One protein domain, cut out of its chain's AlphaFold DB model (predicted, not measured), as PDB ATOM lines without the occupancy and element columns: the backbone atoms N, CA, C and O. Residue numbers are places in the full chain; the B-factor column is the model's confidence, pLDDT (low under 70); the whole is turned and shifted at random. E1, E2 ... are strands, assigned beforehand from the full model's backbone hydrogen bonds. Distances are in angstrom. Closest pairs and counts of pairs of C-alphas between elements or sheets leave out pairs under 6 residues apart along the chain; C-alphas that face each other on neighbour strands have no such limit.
ATOM      1  N   GLY A 398     -25.972   4.497 -34.598       64.88
ATOM      2  CA  GLY A 398     -25.810   5.949 -34.461       64.88
ATOM      3  C   GLY A 398     -24.806   6.557 -35.444       64.88
ATOM      4  O   GLY A 398     -24.107   5.842 -36.153       64.88
ATOM      5  N   ILE A 399     -24.736   7.892 -35.472       59.88
ATOM      6  CA  ILE A 399     -23.995   8.690 -36.475       59.88
ATOM      7  C   ILE A 399     -22.591   9.136 -36.019       59.88
ATOM      8  O   ILE A 399     -22.081  10.157 -36.473       59.88
ATOM      9  N   THR A 400     -21.982   8.423 -35.068       66.44
ATOM     10  CA  THR A 400     -20.678   8.780 -34.475       66.44
ATOM     11  C   THR A 400     -19.906   7.534 -34.057       66.44
ATOM     12  O   THR A 400     -20.523   6.538 -33.694       66.44
ATOM     13  N   ASP A 401     -18.585   7.631 -33.935       64.12
ATOM     14  CA  ASP A 401     -17.682   6.570 -33.446       64.12
ATOM     15  C   ASP A 401     -17.829   6.231 -31.942       64.12
ATOM     16  O   ASP A 401     -17.013   5.522 -31.349       64.12
ATOM     17  N   ALA A 402     -18.883   6.747 -31.302       68.44
ATOM     18  CA  ALA A 402     -19.274   6.471 -29.922       68.44
ATOM     19  C   ALA A 402     -20.306   5.330 -29.776       68.44
ATOM     20  O   ALA A 402     -20.819   5.111 -28.683       68.44
ATOM     21  N   VAL A 403     -20.647   4.631 -30.863       73.69
ATOM     22  CA  VAL A 403     -21.664   3.560 -30.888       73.69
ATOM     23  C   VAL A 403     -21.130   2.193 -30.418       73.69
ATOM     24  O   VAL A 403     -19.918   1.981 -30.432       73.69
ATOM     25  N   PRO A 404     -22.002   1.221 -30.067       77.00
ATOM     26  CA  PRO A 404     -21.574  -0.105 -29.600       77.00
ATOM     27  C   PRO A 404     -20.817  -0.960 -30.629       77.00
ATOM     28  O   PRO A 404     -20.149  -1.919 -30.244       77.00
ATOM     29  N   PHE A 405     -20.914  -0.641 -31.923       83.19
ATOM     30  CA  PHE A 405     -20.071  -1.221 -32.969       83.19
ATOM     31  C   PHE A 405     -19.737  -0.171 -34.032       83.19
ATOM     32  O   PHE A 405     -20.639   0.310 -34.728       83.19
ATOM     33  N   SER A 406     -18.452   0.151 -34.190       83.50
ATOM     34  CA  SER A 406     -17.964   0.926 -35.335       83.50
ATOM     35  C   SER A 406     -16.685   0.342 -35.928       83.50
ATOM     36  O   SER A 406     -15.840  -0.200 -35.222       83.50
ATOM     37  N   VAL A 407     -16.524   0.487 -37.239       84.75
ATOM     38  CA  VAL A 407     -15.221   0.448 -37.902       84.75
ATOM     39  C   VAL A 407     -14.876   1.896 -38.207       84.75
ATOM     40  O   VAL A 407     -15.426   2.492 -39.135       84.75
ATOM     41  N   THR A 408     -14.015   2.456 -37.366       80.19
ATOM     42  CA  THR A 408     -13.519   3.823 -37.487       80.19
ATOM     43  C   THR A 408     -12.226   3.771 -38.280       80.19
ATOM     44  O   THR A 408     -11.250   3.145 -37.860       80.19
ATOM     45  N   GLU A 409     -12.234   4.367 -39.467       83.19
ATOM     46  CA  GLU A 409     -11.120   4.247 -40.405       83.19
ATOM     47  C   GLU A 409      -9.872   4.956 -39.877       83.19
ATOM     48  O   GLU A 409      -8.765   4.440 -39.990       83.19
ATOM     49  N   ALA A 410     -10.068   6.078 -39.189       78.44
ATOM     50  CA  ALA A 410      -9.005   6.977 -38.784       78.44
ATOM     51  C   ALA A 410      -8.016   6.391 -37.777       78.44
ATOM     52  O   ALA A 410      -6.813   6.313 -38.038       78.44
ATOM     53  N   THR A 411      -8.542   5.907 -36.660       78.44
ATOM     54  CA  THR A 411      -7.821   5.076 -35.694       78.44
ATOM     55  C   THR A 411      -7.330   3.756 -36.300       78.44
ATOM     56  O   THR A 411      -6.538   3.055 -35.669       78.44
ATOM     57  N   ASN A 412      -7.844   3.367 -37.477       77.25
ATOM     58  CA  ASN A 412      -7.857   1.999 -37.998       77.25
ATOM     59  C   ASN A 412      -8.427   0.999 -36.962       77.25
ATOM     60  O   ASN A 412      -7.981  -0.147 -36.880       77.25
ATOM     61  N   SER A 413      -9.397   1.426 -36.138       80.19
ATOM     62  CA  SER A 413      -9.947   0.618 -35.041       80.19
ATOM     63  C   SER A 413     -11.338   0.070 -35.335       80.19
ATOM     64  O   SER A 413     -12.264   0.819 -35.652       80.19
ATOM     65  N   VAL A 414     -11.528  -1.218 -35.053       83.94
ATOM     66  CA  VAL A 414     -12.860  -1.766 -34.785       83.94
ATOM     67  C   VAL A 414     -13.187  -1.528 -33.310       83.94
ATOM     68  O   VAL A 414     -12.522  -2.076 -32.432       83.94
ATOM     69  N   ARG A 415     -14.207  -0.718 -33.038       81.38
ATOM     70  CA  ARG A 415     -14.812  -0.553 -31.716       81.38
ATOM     71  C   ARG A 415     -15.883  -1.617 -31.518       81.38
ATOM     72  O   ARG A 415     -16.766  -1.769 -32.359       81.38
ATOM     73  N   ILE A 416     -15.843  -2.286 -30.370       82.25
ATOM     74  CA  ILE A 416     -16.908  -3.167 -29.885       82.25
ATOM     75  C   ILE A 416     -17.147  -2.802 -28.418       82.25
ATOM     76  O   ILE A 416     -16.213  -2.845 -27.622       82.25
ATOM     77  N   GLY A 417     -18.376  -2.413 -28.080       77.00
ATOM     78  CA  GLY A 417     -18.761  -1.890 -26.767       77.00
ATOM     79  C   GLY A 417     -19.181  -0.419 -26.801       77.00
ATOM     80  O   GLY A 417     -18.634   0.402 -27.547       77.00
ATOM     81  N   ASP A 418     -20.173  -0.075 -25.982       72.56
ATOM     82  CA  ASP A 418     -20.659   1.302 -25.830       72.56
ATOM     83  C   ASP A 418     -19.691   2.191 -25.027       72.56
ATOM     84  O   ASP A 418     -19.700   3.410 -25.191       72.56
ATOM     85  N   GLY A 419     -18.774   1.596 -24.257       70.25
ATOM     86  CA  GLY A 419     -17.791   2.306 -23.438       70.25
ATOM     87  C   GLY A 419     -18.368   2.864 -22.134       70.25
ATOM     88  O   GLY A 419     -17.767   3.765 -21.546       70.25
ATOM     89  N   ALA A 420     -19.527   2.368 -21.697       72.38
ATOM     90  CA  ALA A 420     -19.992   2.509 -20.326       72.38
ATOM     91  C   ALA A 420     -19.396   1.398 -19.446       72.38
ATOM     92  O   ALA A 420     -19.069   0.325 -19.939       72.38
ATOM     93  N   SER A 421     -19.297   1.661 -18.140       72.88
ATOM     94  CA  SER A 421     -19.032   0.622 -17.141       72.88
ATOM     95  C   SER A 421     -20.355   0.117 -16.572       72.88
ATOM     96  O   SER A 421     -20.950   0.793 -15.721       72.88
ATOM     97  N   ASP A 422     -20.869  -0.999 -17.097       76.88
ATOM     98  CA  ASP A 422     -22.166  -1.566 -16.709       76.88
ATOM     99  C   ASP A 422     -22.181  -3.118 -16.641       76.88
ATOM    100  O   ASP A 422     -21.249  -3.723 -16.121       76.88
ATOM    101  N   SER A 423     -23.274  -3.785 -17.026       73.31
ATOM    102  CA  SER A 423     -23.399  -5.252 -17.031       73.31
ATOM    103  C   SER A 423     -23.127  -5.914 -18.390       73.31
ATOM    104  O   SER A 423     -23.294  -7.130 -18.509       73.31
ATOM    105  N   ASN A 424     -22.788  -5.142 -19.423       70.88
ATOM    106  CA  ASN A 424     -22.932  -5.544 -20.822       70.88
ATOM    107  C   ASN A 424     -21.574  -5.705 -21.533       70.88
ATOM    108  O   ASN A 424     -21.389  -5.158 -22.621       70.88
ATOM    109  N   ASP A 425     -20.640  -6.462 -20.932       76.19
ATOM    110  CA  ASP A 425     -19.275  -6.656 -21.461       76.19
ATOM    111  C   ASP A 425     -19.271  -6.910 -22.989       76.19
ATOM    112  O   ASP A 425     -19.900  -7.880 -23.446       76.19
ATOM    113  N   PRO A 426     -18.547  -6.116 -23.801       78.75
ATOM    114  CA  PRO A 426     -18.431  -6.373 -25.230       78.75
ATOM    115  C   PRO A 426     -17.800  -7.740 -25.513       78.75
ATOM    116  O   PRO A 426     -16.744  -8.096 -24.983       78.75
ATOM    117  N   ALA A 427     -18.462  -8.507 -26.382       78.44
ATOM    118  CA  ALA A 427     -18.179  -9.919 -26.606       78.44
ATOM    119  C   ALA A 427     -18.174 -10.278 -28.101       78.44
ATOM    120  O   ALA A 427     -19.187 -10.132 -28.788       78.44
ATOM    121  N   ILE A 428     -17.061 -10.827 -28.590       82.25
ATOM    122  CA  ILE A 428     -16.990 -11.514 -29.883       82.25
ATOM    123  C   ILE A 428     -17.290 -12.995 -29.633       82.25
ATOM    124  O   ILE A 428     -16.503 -13.685 -28.984       82.25
ATOM    125  N   ARG A 429     -18.427 -13.484 -30.139       73.38
ATOM    126  CA  ARG A 429     -18.862 -14.883 -29.991       73.38
ATOM    127  C   ARG A 429     -18.584 -15.672 -31.268       73.38
ATOM    128  O   ARG A 429     -19.138 -15.365 -32.323       73.38
ATOM    129  N   PHE A 430     -17.745 -16.695 -31.161       73.88
ATOM    130  CA  PHE A 430     -17.416 -17.636 -32.225       73.88
ATOM    131  C   PHE A 430     -18.244 -18.913 -32.038       73.88
ATOM    132  O   PHE A 430     -17.874 -19.809 -31.282       73.88
ATOM    133  N   PHE A 431     -19.380 -18.991 -32.730       67.31
ATOM    134  CA  PHE A 431     -20.225 -20.184 -32.722       67.31
ATOM    135  C   PHE A 431     -19.567 -21.324 -33.509       67.31
ATOM    136  O   PHE A 431     -19.249 -21.159 -34.690       67.31
ATOM    137  N   ALA A 432     -19.409 -22.491 -32.880       60.81
ATOM    138  CA  ALA A 432     -19.064 -23.714 -33.594       60.81
ATOM    139  C   ALA A 432     -20.228 -24.156 -34.506       60.81
ATOM    140  O   ALA A 432     -21.399 -23.861 -34.247       60.81
ATOM    141  N   SER A 433     -19.925 -24.870 -35.595       55.66
ATOM    142  CA  SER A 433     -20.913 -25.241 -36.627       55.66
ATOM    143  C   SER A 433     -21.999 -26.228 -36.168       55.66
ATOM    144  O   SER A 433     -22.951 -26.473 -36.906       55.66
ATOM    145  N   ASP A 434     -21.852 -26.805 -34.979       59.22
ATOM    146  CA  ASP A 434     -22.774 -27.723 -34.303       59.22
ATOM    147  C   ASP A 434     -23.557 -27.075 -33.139       59.22
ATOM    148  O   ASP A 434     -24.413 -27.722 -32.537       59.22
ATOM    149  N   ALA A 435     -23.354 -25.775 -32.892       53.38
ATOM    150  CA  ALA A 435     -24.238 -24.887 -32.126       53.38
ATOM    151  C   ALA A 435     -24.515 -25.227 -30.642       53.38
ATOM    152  O   ALA A 435     -25.403 -24.612 -30.045       53.38
ATOM    153  N   SER A 436     -23.768 -26.147 -30.019       59.03
ATOM    154  CA  SER A 436     -23.831 -26.392 -28.561       59.03
ATOM    155  C   SER A 436     -22.615 -25.898 -27.764       59.03
ATOM    156  O   SER A 436     -22.630 -26.022 -26.542       59.03
ATOM    157  N   ASP A 437     -21.595 -25.359 -28.433       59.69
ATOM    158  CA  ASP A 437     -20.374 -24.793 -27.839       59.69
ATOM    159  C   ASP A 437     -20.060 -23.456 -28.542       59.69
ATOM    160  O   ASP A 437     -20.223 -23.350 -29.767       59.69
ATOM    161  N   ASP A 438     -19.683 -22.409 -27.798       65.50
ATOM    162  CA  ASP A 438     -19.407 -21.086 -28.377       65.50
ATOM    163  C   ASP A 438     -18.281 -20.330 -27.655       65.50
ATOM    164  O   ASP A 438     -18.441 -19.745 -26.579       65.50
ATOM    165  N   GLY A 439     -17.110 -20.315 -28.298       74.19
ATOM    166  CA  GLY A 439     -15.939 -19.602 -27.810       74.19
ATOM    167  C   GLY A 439     -16.189 -18.097 -27.832       74.19
ATOM    168  O   GLY A 439     -16.321 -17.496 -28.894       74.19
ATOM    169  N   THR A 440     -16.240 -17.469 -26.665       77.25
ATOM    170  CA  THR A 440     -16.442 -16.029 -26.517       77.25
ATOM    171  C   THR A 440     -15.153 -15.355 -26.066       77.25
ATOM    172  O   THR A 440     -14.637 -15.665 -24.993       77.25
ATOM    173  N   LEU A 441     -14.673 -14.386 -26.849       83.06
ATOM    174  CA  LEU A 441     -13.685 -13.401 -26.412       83.06
ATOM    175  C   LEU A 441     -14.427 -12.163 -25.901       83.06
ATOM    176  O   LEU A 441     -15.063 -11.457 -26.684       83.06
ATOM    177  N   LYS A 442     -14.339 -11.900 -24.599       78.25
ATOM    178  CA  LYS A 442     -14.819 -10.667 -23.973       78.25
ATOM    179  C   LYS A 442     -13.684  -9.674 -23.749       78.25
ATOM    180  O   LYS A 442     -12.548 -10.076 -23.499       78.25
ATOM    181  N   TYR A 443     -14.029  -8.392 -23.741       79.38
ATOM    182  CA  TYR A 443     -13.256  -7.364 -23.049       79.38
ATOM    183  C   TYR A 443     -14.106  -6.853 -21.883       79.38
ATOM    184  O   TYR A 443     -15.132  -6.216 -22.103       79.38
ATOM    185  N   ALA A 444     -13.737  -7.230 -20.662       73.19
ATOM    186  CA  ALA A 444     -14.495  -6.921 -19.456       73.19
ATOM    187  C   ALA A 444     -14.154  -5.528 -18.907       73.19
ATOM    188  O   ALA A 444     -13.056  -5.011 -19.121       73.19
ATOM    189  N   ASP A 445     -15.064  -4.988 -18.097       72.62
ATOM    190  CA  ASP A 445     -15.010  -3.682 -17.409       72.62
ATOM    191  C   ASP A 445     -13.740  -3.397 -16.568       72.62
ATOM    192  O   ASP A 445     -13.533  -2.293 -16.065       72.62
ATOM    193  N   THR A 446     -12.883  -4.401 -16.381       74.00
ATOM    194  CA  THR A 446     -11.607  -4.350 -15.651       74.00
ATOM    195  C   THR A 446     -10.382  -4.231 -16.572       74.00
ATOM    196  O   THR A 446      -9.268  -4.536 -16.142       74.00
ATOM    197  N   ASP A 447     -10.582  -3.808 -17.826       71.75
ATOM    198  CA  ASP A 447      -9.592  -3.798 -18.918       71.75
ATOM    199  C   ASP A 447      -9.023  -5.197 -19.256       71.75
ATOM    200  O   ASP A 447      -7.900  -5.347 -19.750       71.75
ATOM    201  N   ALA A 448      -9.793  -6.251 -18.970       69.62
ATOM    202  CA  ALA A 448      -9.355  -7.640 -19.073       69.62
ATOM    203  C   ALA A 448      -9.908  -8.339 -20.323       69.62
ATOM    204  O   ALA A 448     -11.117  -8.374 -20.551       69.62
ATOM    205  N   PHE A 449      -9.026  -8.975 -21.100       76.06
ATOM    206  CA  PHE A 449      -9.432  -9.932 -22.131       76.06
ATOM    207  C   PHE A 449      -9.727 -11.291 -21.492       76.06
ATOM    208  O   PHE A 449      -8.822 -11.951 -20.980       76.06
ATOM    209  N   GLU A 450     -10.986 -11.716 -21.548       72.94
ATOM    210  CA  GLU A 450     -11.454 -12.965 -20.947       72.94
ATOM    211  C   GLU A 450     -11.984 -13.923 -22.023       72.94
ATOM    212  O   GLU A 450     -12.738 -13.527 -22.913       72.94
ATOM    213  N   PHE A 451     -11.603 -15.199 -21.931       74.94
ATOM    214  CA  PHE A 451     -12.037 -16.254 -22.848       74.94
ATOM    215  C   PHE A 451     -12.999 -17.204 -22.125       74.94
ATOM    216  O   PHE A 451     -12.657 -17.762 -21.082       74.94
ATOM    217  N   PHE A 452     -14.193 -17.400 -22.684       66.25
ATOM    218  CA  PHE A 452     -15.261 -18.233 -22.122       66.25
ATOM    219  C   PHE A 452     -15.826 -19.206 -23.164       66.25
ATOM    220  O   PHE A 452     -15.741 -18.946 -24.358       66.25
ATOM    221  N   GLY A 453     -16.486 -20.278 -22.716       60.31
ATOM    222  CA  GLY A 453     -17.451 -21.027 -23.541       60.31
ATOM    223  C   GLY A 453     -16.893 -21.907 -24.666       60.31
ATOM    224  O   GLY A 453     -17.688 -22.465 -25.413       60.31
TER     225      GLY A 453
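Overview. This is residues 398 to 453 of the 1042 residues of an uncharacterized protein of Candidatus Uhrbacteria bacterium (UniProt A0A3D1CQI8). Two small antiparallel pieces sit at either end of a loose model: a two-stranded hairpin, E1 and E2, and a larger three-stranded slab, E3, E4 and E5, joined by a looping link, residues 417 to 426. The two pieces come near each other where E2 ends and E3 begins, and do not stack face to face. The printed part has 56 residues, with no named helix and five named strands, E1 to E5 along the chain; the larger sheet has the order E3 - E4 - E5. The class is all strand, though only 25 residues are in named elements. The whole is loose, with a radius of gyration of the C-alphas of 13.1 A and spans of 36 by 25 by 18 A.

Along the chain. E1 is residues 405 to 408, beginning at C-alpha 405 (-20.071, -1.221, -32.969), and E2 is residues 413 to 416. E3, residues 427 to 431, is 12.1 A long. E4, residues 438 to 444, is the longest strand at 17.4 A. E5, residues 448 to 452, is 12.5 A long and ends at C-alpha 452 (-15.261, -18.233, -22.122).

Arrangement. E1 and E2 form a hairpin, antiparallel at 172 degrees, with N 408 and O 413 at 2.9 A. The closest C-alphas of E2 and E3, those of Ile 416 and Ala 427, are 7.6 A apart. E3, E4 and E5 form a meander, each strand the antiparallel neighbour of the one before. In the hairpin of E3 and E4, N 428 and O 441 are 2.8 A apart, within hydrogen-bond range. In the hairpin of E4 and E5, N 442 and O 450 are 2.8 A apart, also within range. E1 is apart from E3, E4 and E5.

Size, cuts and confidence. The farthest C-alphas, those of Ala 410 and Ser 436, are 37.9 A apart. The printed part has no cut, and no link is long. The mean pLDDT of the printed part is 72.9; 16 residues are under 70, among them residues 398 to 402 and 431 to 438.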